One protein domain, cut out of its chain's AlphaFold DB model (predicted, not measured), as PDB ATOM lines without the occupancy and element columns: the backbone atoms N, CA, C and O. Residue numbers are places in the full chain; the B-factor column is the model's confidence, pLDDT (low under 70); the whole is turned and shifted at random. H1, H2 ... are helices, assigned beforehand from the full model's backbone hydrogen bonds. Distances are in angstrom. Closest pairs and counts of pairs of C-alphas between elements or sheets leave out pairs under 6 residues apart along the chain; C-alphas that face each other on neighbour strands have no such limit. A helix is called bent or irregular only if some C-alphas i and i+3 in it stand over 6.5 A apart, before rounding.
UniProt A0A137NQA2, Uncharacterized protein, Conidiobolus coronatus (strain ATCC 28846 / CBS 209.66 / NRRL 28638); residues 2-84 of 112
ATOM      1  N   LYS A   2     207.211 204.189 287.886       75.88
ATOM      2  CA  LYS A   2     205.928 204.905 287.665       75.88
ATOM      3  C   LYS A   2     204.691 204.041 287.965       75.88
ATOM      4  O   LYS A   2     203.766 204.538 288.590       75.88
ATOM      5  N   LEU A   3     204.691 202.771 287.545       78.00
ATOM      6  CA  LEU A   3     203.601 201.822 287.823       78.00
ATOM      7  C   LEU A   3     203.464 201.542 289.327       78.00
ATOM      8  O   LEU A   3     202.385 201.714 289.876       78.00
ATOM      9  N   GLU A   4     204.575 201.269 290.012       76.50
ATOM     10  CA  GLU A   4     204.597 201.071 291.472       76.50
ATOM     11  C   GLU A   4     204.119 202.307 292.253       76.50
ATOM     12  O   GLU A   4     203.475 202.177 293.289       76.50
ATOM     13  N   ALA A   5     204.423 203.519 291.770       77.12
ATOM     14  CA  ALA A   5     203.961 204.760 292.392       77.12
ATOM     15  C   ALA A   5     202.440 204.936 292.265       77.12
ATOM     16  O   ALA A   5     201.798 205.436 293.186       77.12
ATOM     17  N   ILE A   6     201.863 204.506 291.136       81.81
ATOM     18  CA  ILE A   6     200.413 204.512 290.907       81.81
ATOM     19  C   ILE A   6     199.743 203.464 291.799       81.81
ATOM     20  O   ILE A   6     198.780 203.783 292.487       81.81
ATOM     21  N   GLU A   7     200.289 202.247 291.852       83.81
ATOM     22  CA  GLU A   7     199.777 201.161 292.700       83.81
ATOM     23  C   GLU A   7     199.798 201.519 294.193       83.81
ATOM     24  O   GLU A   7     198.896 201.139 294.934       83.81
ATOM     25  N   LYS A   8     200.798 202.292 294.635       85.81
ATOM     26  CA  LYS A   8     200.939 202.740 296.030       85.81
ATOM     27  C   LYS A   8     200.298 204.102 296.330       85.81
ATOM     28  O   LYS A   8     200.417 204.567 297.461       85.81
ATOM     29  N   ASN A   9     199.636 204.747 295.361       81.31
ATOM     30  CA  ASN A   9     199.118 206.123 295.478       81.31
ATOM     31  C   ASN A   9     200.167 207.148 295.971       81.31
ATOM     32  O   ASN A   9     199.842 208.143 296.623       81.31
ATOM     33  N   ASP A  10     201.442 206.936 295.634       85.38
ATOM     34  CA  ASP A  10     202.535 207.821 296.032       85.38
ATOM     35  C   ASP A  10     202.654 209.000 295.056       85.38
ATOM     36  O   ASP A  10     203.399 209.004 294.068       85.38
ATOM     37  N   THR A  11     201.867 210.034 295.342       87.31
ATOM     38  CA  THR A  11     201.820 211.267 294.550       87.31
ATOM     39  C   THR A  11     203.140 212.046 294.588       87.31
ATOM     40  O   THR A  11     203.503 212.684 293.595       87.31
ATOM     41  N   SER A  12     203.901 211.950 295.682       88.19
ATOM     42  CA  SER A  12     205.212 212.594 295.833       88.19
ATOM     43  C   SER A  12     206.244 211.987 294.878       88.19
ATOM     44  O   SER A  12     206.972 212.707 294.177       88.19
ATOM     45  N   LEU A  13     206.257 210.656 294.778       86.94
ATOM     46  CA  LEU A  13     207.126 209.932 293.857       86.94
ATOM     47  C   LEU A  13     206.797 210.263 292.393       86.94
ATOM     48  O   LEU A  13     207.706 210.510 291.598       86.94
ATOM     49  N   LEU A  14     205.513 210.372 292.038       88.06
ATOM     50  CA  LEU A  14     205.090 210.770 290.687       88.06
ATOM     51  C   LEU A  14     205.559 212.182 290.303       88.06
ATOM     52  O   LEU A  14     206.039 212.391 289.184       88.06
ATOM     53  N   VAL A  15     205.469 213.151 291.222       88.56
ATOM     54  CA  VAL A  15     205.986 214.514 291.000       88.56
ATOM     55  C   VAL A  15     207.500 214.496 290.806       88.56
ATOM     56  O   VAL A  15     208.020 215.185 289.924       88.56
ATOM     57  N   SER A  16     208.208 213.694 291.599       88.31
ATOM     58  CA  SER A  16     209.665 213.568 291.528       88.31
ATOM     59  C   SER A  16     210.115 212.981 290.188       88.31
ATOM     60  O   SER A  16     210.971 213.569 289.527       88.31
ATOM     61  N   ILE A  17     209.451 211.918 289.718       89.00
ATOM     62  CA  ILE A  17     209.679 211.325 288.389       89.00
ATOM     63  C   ILE A  17     209.455 212.365 287.283       89.00
ATOM     64  O   ILE A  17     210.264 212.493 286.366       89.00
ATOM     65  N   LYS A  18     208.377 213.156 287.363       90.44
ATOM     66  CA  LYS A  18     208.094 214.187 286.352       90.44
ATOM     67  C   LYS A  18     209.176 215.270 286.320       90.44
ATOM     68  O   LYS A  18     209.621 215.651 285.240       90.44
ATOM     69  N   LYS A  19     209.620 215.750 287.487       90.12
ATOM     70  CA  LYS A  19     210.723 216.722 287.590       90.12
ATOM     71  C   LYS A  19     212.021 216.159 287.016       90.12
ATOM     72  O   LYS A  19     212.743 216.880 286.334       90.12
ATOM     73  N   GLN A  20     212.304 214.886 287.270       91.25
ATOM     74  CA  GLN A  20     213.486 214.219 286.740       91.25
ATOM     75  C   GLN A  20     213.440 214.089 285.215       91.25
ATOM     76  O   GLN A  20     214.413 214.440 284.555       91.25
ATOM     77  N   ASN A  21     212.297 213.706 284.645       91.50
ATOM     78  CA  ASN A  21     212.127 213.661 283.192       91.50
ATOM     79  C   ASN A  21     212.381 215.027 282.545       91.50
ATOM     80  O   ASN A  21     213.080 215.100 281.542       91.50
ATOM     81  N   ILE A  22     211.887 216.116 283.147       93.75
ATOM     82  CA  ILE A  22     212.151 217.477 282.656       93.75
ATOM     83  C   ILE A  22     213.653 217.789 282.685       93.75
ATOM     84  O   ILE A  22     214.180 218.312 281.706       93.75
ATOM     85  N   LYS A  23     214.359 217.450 283.773       92.81
ATOM     86  CA  LYS A  23     215.816 217.646 283.860       92.81
ATOM     87  C   LYS A  23     216.564 216.894 282.761       92.81
ATOM     88  O   LYS A  23     217.435 217.483 282.131       92.81
ATOM     89  N   LEU A  24     216.192 215.641 282.499       94.50
ATOM     90  CA  LEU A  24     216.780 214.832 281.427       94.50
ATOM     91  C   LEU A  24     216.484 215.416 280.040       94.50
ATOM     92  O   LEU A  24     217.359 215.443 279.180       94.50
ATOM     93  N   THR A  25     215.276 215.942 279.815       95.69
ATOM     94  CA  THR A  25     214.953 216.640 278.563       95.69
ATOM     95  C   THR A  25     215.808 217.893 278.387       95.69
ATOM     96  O   THR A  25     216.372 218.094 277.316       95.69
ATOM     97  N   ILE A  26     215.956 218.714 279.433       95.69
ATOM     98  CA  ILE A  26     216.809 219.912 279.394       95.69
ATOM     99  C   ILE A  26     218.266 219.528 279.119       95.69
ATOM    100  O   ILE A  26     218.909 220.172 278.296       95.69
ATOM    101  N   GLN A  27     218.768 218.464 279.751       95.88
ATOM    102  CA  GLN A  27     220.113 217.942 279.510       95.88
ATOM    103  C   GLN A  27     220.327 217.588 278.036       95.88
ATOM    104  O   GLN A  27     221.296 218.039 277.432       95.88
ATOM    105  N   LEU A  28     219.413 216.810 277.447       96.06
ATOM    106  CA  LEU A  28     219.497 216.403 276.044       96.06
ATOM    107  C   LEU A  28     219.492 217.611 275.106       96.06
ATOM    108  O   LEU A  28     220.298 217.676 274.183       96.06
ATOM    109  N   VAL A  29     218.618 218.584 275.367       96.94
ATOM    110  CA  VAL A  29     218.560 219.826 274.589       96.94
ATOM    111  C   VAL A  29     219.864 220.618 274.725       96.94
ATOM    112  O   VAL A  29     220.388 221.095 273.723       96.94
ATOM    113  N   ALA A  30     220.422 220.717 275.932       96.00
ATOM    114  CA  ALA A  30     221.675 221.426 276.180       96.00
ATOM    115  C   ALA A  30     222.863 220.776 275.454       96.00
ATOM    116  O   ALA A  30     223.611 221.476 274.775       96.00
ATOM    117  N   ILE A  31     223.006 219.448 275.534       96.31
ATOM    118  CA  ILE A  31     224.051 218.694 274.822       96.31
ATOM    119  C   ILE A  31     223.872 218.855 273.310       96.31
ATOM    120  O   ILE A  31     224.827 219.158 272.600       96.31
ATOM    121  N   PHE A  32     222.640 218.724 272.813       96.12
ATOM    122  CA  PHE A  32     222.348 218.910 271.397       96.12
ATOM    123  C   PHE A  32     222.774 220.300 270.909       96.12
ATOM    124  O   PHE A  32     223.452 220.405 269.888       96.12
ATOM    125  N   MET A  33     222.425 221.360 271.642       96.06
ATOM    126  CA  MET A  33     222.837 222.724 271.301       96.06
ATOM    127  C   MET A  33     224.356 222.892 271.366       96.06
ATOM    128  O   MET A  33     224.929 223.434 270.426       96.06
ATOM    129  N   LEU A  34     225.002 222.406 272.429       96.00
ATOM    130  CA  LEU A  34     226.446 222.513 272.638       96.00
ATOM    131  C   LEU A  34     227.223 221.894 271.472       96.00
ATOM    132  O   LEU A  34     228.030 222.569 270.836       96.00
ATOM    133  N   PHE A  35     226.938 220.629 271.153       95.50
ATOM    134  CA  PHE A  35     227.643 219.923 270.089       95.50
ATOM    135  C   PHE A  35     227.341 220.521 268.716       95.50
ATOM    136  O   PHE A  35     228.260 220.718 267.929       95.50
ATOM    137  N   ASN A  36     226.086 220.870 268.414       94.44
ATOM    138  CA  ASN A  36     225.788 221.467 267.113       94.44
ATOM    139  C   ASN A  36     226.438 222.844 266.961       94.44
ATOM    140  O   ASN A  36     227.070 223.088 265.940       94.44
ATOM    141  N   ALA A  37     226.353 223.719 267.964       94.25
ATOM    142  CA  ALA A  37     226.949 225.051 267.894       94.25
ATOM    143  C   ALA A  37     228.477 224.991 267.736       94.25
ATOM    144  O   ALA A  37     229.038 225.715 266.915       94.25
ATOM    145  N   ASN A  38     229.140 224.093 268.466       95.44
ATOM    146  CA  ASN A  38     230.600 224.022 268.493       95.44
ATOM    147  C   ASN A  38     231.195 223.223 267.321       95.44
ATOM    148  O   ASN A  38     232.271 223.569 266.833       95.44
ATOM    149  N   PHE A  39     230.504 222.196 266.814       93.38
ATOM    150  CA  PHE A  39     230.990 221.393 265.682       93.38
ATOM    151  C   PHE A  39     230.572 221.962 264.320       93.38
ATOM    152  O   PHE A  39     231.241 221.698 263.318       93.38
ATOM    153  N   MET A  40     229.508 222.770 264.255       93.31
ATOM    154  CA  MET A  40     229.016 223.356 263.004       93.31
ATOM    155  C   MET A  40     230.084 224.160 262.236       93.31
ATOM    156  O   MET A  40     230.203 223.930 261.030       93.31
ATOM    157  N   PRO A  41     230.923 225.017 262.857       90.75
ATOM    158  CA  PRO A  41     232.021 225.688 262.154       90.75
ATOM    159  C   PRO A  41     232.993 224.706 261.488       90.75
ATOM    160  O   PRO A  41     233.535 224.985 260.416       90.75
ATOM    161  N   SER A  42     233.199 223.539 262.106       92.06
ATOM    162  CA  SER A  42     234.019 222.474 261.538       92.06
ATOM    163  C   SER A  42     233.371 221.861 260.306       92.06
ATOM    164  O   SER A  42     233.984 221.835 259.237       92.06
ATOM    165  N   TYR A  43     232.106 221.462 260.412       92.19
ATOM    166  CA  TYR A  43     231.371 220.871 259.294       92.19
ATOM    167  C   TYR A  43     231.219 221.827 258.110       92.19
ATOM    168  O   TYR A  43     231.492 221.435 256.976       92.19
ATOM    169  N   ILE A  44     230.867 223.091 258.360       92.81
ATOM    170  CA  ILE A  44     230.758 224.111 257.309       92.81
ATOM    171  C   ILE A  44     232.096 224.265 256.587       92.81
ATOM    172  O   ILE A  44     232.142 224.248 255.359       92.81
ATOM    173  N   ALA A  45     233.203 224.368 257.323       91.69
ATOM    174  CA  ALA A  45     234.509 224.540 256.704       91.69
ATOM    175  C   ALA A  45     234.950 223.318 255.877       91.69
ATOM    176  O   ALA A  45     235.566 223.492 254.825       91.69
ATOM    177  N   TRP A  46     234.609 222.100 256.308       91.50
ATOM    178  CA  TRP A  46     234.828 220.885 255.517       91.50
ATOM    179  C   TRP A  46     234.016 220.885 254.220       91.50
ATOM    180  O   TRP A  46     234.571 220.594 253.160       91.50
ATOM    181  N   ILE A  47     232.741 221.278 254.276       95.00
ATOM    182  CA  ILE A  47     231.890 221.406 253.084       95.00
ATOM    183  C   ILE A  47     232.473 222.446 252.123       95.00
ATOM    184  O   ILE A  47     232.632 222.165 250.939       95.00
ATOM    185  N   LEU A  48     232.863 223.623 252.622       94.44
ATOM    186  CA  LEU A  48     233.467 224.677 251.802       94.44
ATOM    187  C   LEU A  48     234.794 224.236 251.171       94.44
ATOM    188  O   LEU A  48     235.084 224.585 250.025       94.44
ATOM    189  N   LYS A  49     235.603 223.448 251.889       93.12
ATOM    190  CA  LYS A  49     236.852 222.894 251.354       93.12
ATOM    191  C   LYS A  49     236.591 222.005 250.141       93.12
ATOM    192  O   LYS A  49     237.309 222.114 249.154       93.12
ATOM    193  N   VAL A  50     235.560 221.162 250.204       94.88
ATOM    194  CA  VAL A  50     235.178 220.266 249.104       94.88
ATOM    195  C   VAL A  50     234.513 221.032 247.959       94.88
ATOM    196  O   VAL A  50     234.836 220.790 246.802       94.88
ATOM    197  N   ALA A  51     233.611 221.965 248.269       97.06
ATOM    198  CA  ALA A  51     232.798 222.650 247.268       97.06
ATOM    199  C   ALA A  51     233.581 223.686 246.448       97.06
ATOM    200  O   ALA A  51     233.389 223.779 245.239       97.06
ATOM    201  N   ILE A  52     234.435 224.483 247.101       96.50
ATOM    202  CA  ILE A  52     235.101 225.641 246.474       96.50
ATOM    203  C   ILE A  52     236.613 225.689 246.725       96.50
ATOM    204  O   ILE A  52     237.256 226.693 246.429       96.50
ATOM    205  N   GLY A  53     237.202 224.642 247.310       94.75
ATOM    206  CA  GLY A  53     238.628 224.635 247.644       94.75
ATOM    207  C   GLY A  53     238.998 225.590 248.783       94.75
ATOM    208  O   GLY A  53     240.143 226.043 248.846       94.75
ATOM    209  N   TYR A  54     238.051 225.916 249.675       93.19
ATOM    210  CA  TYR A  54     238.309 226.781 250.828       93.19
ATOM    211  C   TYR A  54     239.488 226.257 251.660       93.19
ATOM    212  O   TYR A  54     239.518 225.099 252.085       93.19
ATOM    213  N   LYS A  55     240.462 227.136 251.910       92.00
ATOM    214  CA  LYS A  55     241.611 226.856 252.771       92.00
ATOM    215  C   LYS A  55     241.357 227.457 254.144       92.00
ATOM    216  O   LYS A  55     241.208 228.671 254.274       92.00
ATOM    217  N   ARG A  56     241.322 226.600 255.163       86.56
ATOM    218  CA  ARG A  56     241.202 227.032 256.557       86.56
ATOM    219  C   ARG A  56     242.476 227.756 256.963       86.56
ATOM    220  O   ARG A  56     243.577 227.351 256.590       86.56
ATOM    221  N   THR A  57     242.317 228.857 257.686       92.12
ATOM    222  CA  THR A  57     243.456 229.532 258.304       92.12
ATOM    223  C   THR A  57     243.834 228.796 259.591       92.12
ATOM    224  O   THR A  57     242.951 228.215 260.229       92.12
ATOM    225  N   PRO A  58     245.101 228.875 260.034       92.56
ATOM    226  CA  PRO A  58     245.515 228.282 261.307       92.56
ATOM    227  C   PRO A  58     244.660 228.741 262.499       92.56
ATOM    228  O   PRO A  58     244.410 227.968 263.416       92.56
ATOM    229  N   ILE A  59     244.157 229.980 262.460       92.06
ATOM    230  CA  ILE A  59     243.272 230.536 263.493       92.06
ATOM    231  C   ILE A  59     241.931 229.793 263.529       92.06
ATOM    232  O   ILE A  59     241.454 229.441 264.603       92.06
ATOM    233  N   ILE A  60     241.319 229.536 262.370       89.88
ATOM    234  CA  ILE A  60     240.033 228.829 262.295       89.88
ATOM    235  C   ILE A  60     240.181 227.366 262.720       89.88
ATOM    236  O   ILE A  60     239.286 226.836 263.375       89.88
ATOM    237  N   ASP A  61     241.301 226.722 262.386       90.25
ATOM    238  CA  ASP A  61     241.576 225.358 262.845       90.25
ATOM    239  C   ASP A  61     241.784 225.298 264.364       90.25
ATOM    240  O   ASP A  61     241.194 224.437 265.014       90.25
ATOM    241  N   ALA A  62     242.530 226.245 264.940       93.44
ATOM    242  CA  ALA A  62     242.700 226.342 266.389       93.44
ATOM    243  C   ALA A  62     241.364 226.582 267.112       93.44
ATOM    244  O   ALA A  62     241.059 225.900 268.084       93.44
ATOM    245  N   LEU A  63     240.528 227.496 266.604       93.44
ATOM    246  CA  LEU A  63     239.204 227.758 267.174       93.44
ATOM    247  C   LEU A  63     238.284 226.538 267.088       93.44
ATOM    248  O   LEU A  63     237.604 226.216 268.055       93.44
ATOM    249  N   ALA A  64     238.253 225.848 265.945       92.00
ATOM    250  CA  ALA A  64     237.430 224.652 265.789       92.00
ATOM    251  C   ALA A  64     237.880 223.528 266.732       92.00
ATOM    252  O   ALA A  64     237.034 222.839 267.295       92.00
ATOM    253  N   PHE A  65     239.192 223.359 266.914       93.25
ATOM    254  CA  PHE A  65     239.745 222.402 267.866       93.25
ATOM    255  C   PHE A  65     239.347 222.746 269.306       93.25
ATOM    256  O   PHE A  65     238.783 221.905 270.001       93.25
ATOM    257  N   GLU A  66     239.539 224.000 269.721       95.69
ATOM    258  CA  GLU A  66     239.200 224.454 271.073       95.69
ATOM    259  C   GLU A  66     237.705 224.286 271.382       95.69
ATOM    260  O   GLU A  66     237.332 223.814 272.450       95.69
ATOM    261  N   LEU A  67     236.825 224.608 270.428       95.69
ATOM    262  CA  LEU A  67     235.379 224.426 270.587       95.69
ATOM    263  C   LEU A  67     234.987 222.949 270.760       95.69
ATOM    264  O   LEU A  67     234.059 222.637 271.516       95.69
ATOM    265  N   ILE A  68     235.679 222.036 270.078       93.62
ATOM    266  CA  ILE A  68     235.461 220.593 270.223       93.62
ATOM    267  C   ILE A  68     235.897 220.136 271.618       93.62
ATOM    268  O   ILE A  68     235.091 219.538 272.329       93.62
ATOM    269  N   GLU A  69     237.116 220.474 272.038       95.69
ATOM    270  CA  GLU A  69     237.643 220.112 273.361       95.69
ATOM    271  C   GLU A  69     236.785 220.686 274.494       95.69
ATOM    272  O   GLU A  69     236.424 219.981 275.439       95.69
ATOM    273  N   LEU A  70     236.347 221.939 274.359       95.62
ATOM    274  CA  LEU A  70     235.432 222.570 275.303       95.62
ATOM    275  C   LEU A  70     234.107 221.803 275.408       95.62
ATOM    276  O   LEU A  70     233.581 221.624 276.507       95.62
ATOM    277  N   SER A  71     233.569 221.315 274.287       95.88
ATOM    278  CA  SER A  71     232.336 220.516 274.287       95.88
ATOM    279  C   SER A  71     232.512 219.215 275.067       95.88
ATOM    280  O   SER A  71     231.663 218.872 275.889       95.88
ATOM    281  N   LEU A  72     233.636 218.525 274.851       95.25
ATOM    282  CA  LEU A  72     233.970 217.278 275.540       95.25
ATOM    283  C   LEU A  72     234.197 217.493 277.041       95.25
ATOM    284  O   LEU A  72     233.810 216.649 277.846       95.25
ATOM    285  N   ALA A  73     234.780 218.626 277.434       96.00
ATOM    286  CA  ALA A  73     234.986 218.970 278.839       96.00
ATOM    287  C   ALA A  73     233.676 219.346 279.559       96.00
ATOM    288  O   ALA A  73     233.490 219.015 280.734       96.00
ATOM    289  N   ILE A  74     232.759 220.032 278.869       96.00
ATOM    290  CA  ILE A  74     231.480 220.483 279.437       96.00
ATOM    291  C   ILE A  74     230.455 219.341 279.532       96.00
ATOM    292  O   ILE A  74     229.651 219.330 280.466       96.00
ATOM    293  N   ASP A  75     230.470 218.371 278.616       95.69
ATOM    294  CA  ASP A  75     229.466 217.299 278.560       95.69
ATOM    295  C   ASP A  75     229.329 216.492 279.877       95.69
ATOM    296  O   ASP A  75     228.214 216.392 280.408       95.69
ATOM    297  N   PRO A  76     230.419 216.026 280.522       94.19
ATOM    298  CA  PRO A  76     230.337 215.391 281.837       94.19
ATOM    299  C   PRO A  76     229.757 216.307 282.925       94.19
ATOM    300  O   PRO A  76     229.040 215.838 283.811       94.19
ATOM    301  N   ILE A  77     230.033 217.615 282.865       94.94
ATOM    302  CA  ILE A  77     229.536 218.601 283.838       94.94
ATOM    303  C   ILE A  77     228.020 218.758 283.703       94.94
ATOM    304  O   ILE A  77     227.300 218.716 284.706       94.94
ATOM    305  N   ILE A  78     227.523 218.901 282.472       95.19
ATOM    306  CA  ILE A  78     226.085 218.939 282.184       95.19
ATOM    307  C   ILE A  78     225.444 217.632 282.662       95.19
ATOM    308  O   ILE A  78     224.463 217.652 283.408       95.19
ATOM    309  N   THR A  79     226.042 216.498 282.309       94.25
ATOM    310  CA  THR A  79     225.538 215.168 282.651       94.25
ATOM    311  C   THR A  79     225.394 214.974 284.160       94.25
ATOM    312  O   THR A  79     224.300 214.676 284.637       94.25
ATOM    313  N   VAL A  80     226.430 215.257 284.952       94.62
ATOM    314  CA  VAL A  80     226.373 215.150 286.422       94.62
ATOM    315  C   VAL A  80     225.386 216.148 287.039       94.62
ATOM    316  O   VAL A  80     224.760 215.862 288.059       94.62
ATOM    317  N   THR A  81     225.219 217.327 286.441       93.50
ATOM    318  CA  THR A  81     224.313 218.356 286.971       93.50
ATOM    319  C   THR A  81     222.844 217.950 286.831       93.50
ATOM    320  O   THR A  81     222.048 218.155 287.755       93.50
ATOM    321  N   PHE A  82     222.474 217.370 285.688       93.06
ATOM    322  CA  PHE A  82     221.082 217.047 285.376       93.06
ATOM    323  C   PHE A  82     220.692 215.597 285.688       93.06
ATOM    324  O   PHE A  82     219.499 215.351 285.888       93.06
ATOM    325  N   GLN A  83     221.655 214.675 285.815       92.50
ATOM    326  CA  GLN A  83     221.422 213.275 286.195       92.50
ATOM    327  C   GLN A  83     221.706 213.059 287.690       92.50
ATOM    328  O   GLN A  83     222.867 212.945 288.100       92.50
ATOM    329  N   PRO A  84     220.664 213.026 288.544       86.25
ATOM    330  CA  PRO A  84     220.841 212.940 289.989       86.25
ATOM    331  C   PRO A  84     221.542 211.649 290.428       86.25
ATOM    332  O   PRO A  84     222.329 211.699 291.372       86.25
TER     333      PRO A  84
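This is residues 2 to 84 of the 112 residues of an uncharacterized protein of Conidiobolus coronatus (strain ATCC 28846 / CBS 209.66 / NRRL 28638) (UniProt A0A137NQA2). Two long helices lie side by side in a thin rod, H3 folded back along H2a, the long arm of bent H2; the short arm H2b angles off at one end, and little H1 folds back on residues 11 to 17 at the other. The printed part has 83 residues with helices H1, H2, H3 in order and no named strand: all helix. It is extended, radius of gyration of the C-alphas 20.2 A, spans 65 by 23 by 12 A.

Find C-alpha 11 at (201.820, 211.267, 294.550): H2, residues 11 to 52, one helix by its hydrogen bonds, is bent, C-alphas 38 and 41 being 6.7 A apart. Its arms are H2a, residues 11 to 38, 40.9 A, and H2b, residues 41 to 52. H3, residues 58 to 82, 36.1 A, ends at C-alpha 82 (221.082, 217.047, 285.376); it is only just irregular, C-alphas 73 and 76 being 6.6 A apart. H1 is residues 2 to 7.

H2a and H3 touch, closest at the C-alphas of Asn 38 and Leu 67, 5.2 A. They run opposite ways at a shallow tilt of 5 degrees. H1 and H2a form a helical hairpin, closest C-alphas Ala 5 and Leu 13, 6.2 A. Every O i to N i+4 pair is within hydrogen-bond range in H1, H2a and H2b; in H3, 19 of 21.

The farthest C-alphas, Lys 8 and Gly 53, are 65.1 A apart. The printed part has no cut, both links are tight, and no printed residue is under 70 in pLDDT.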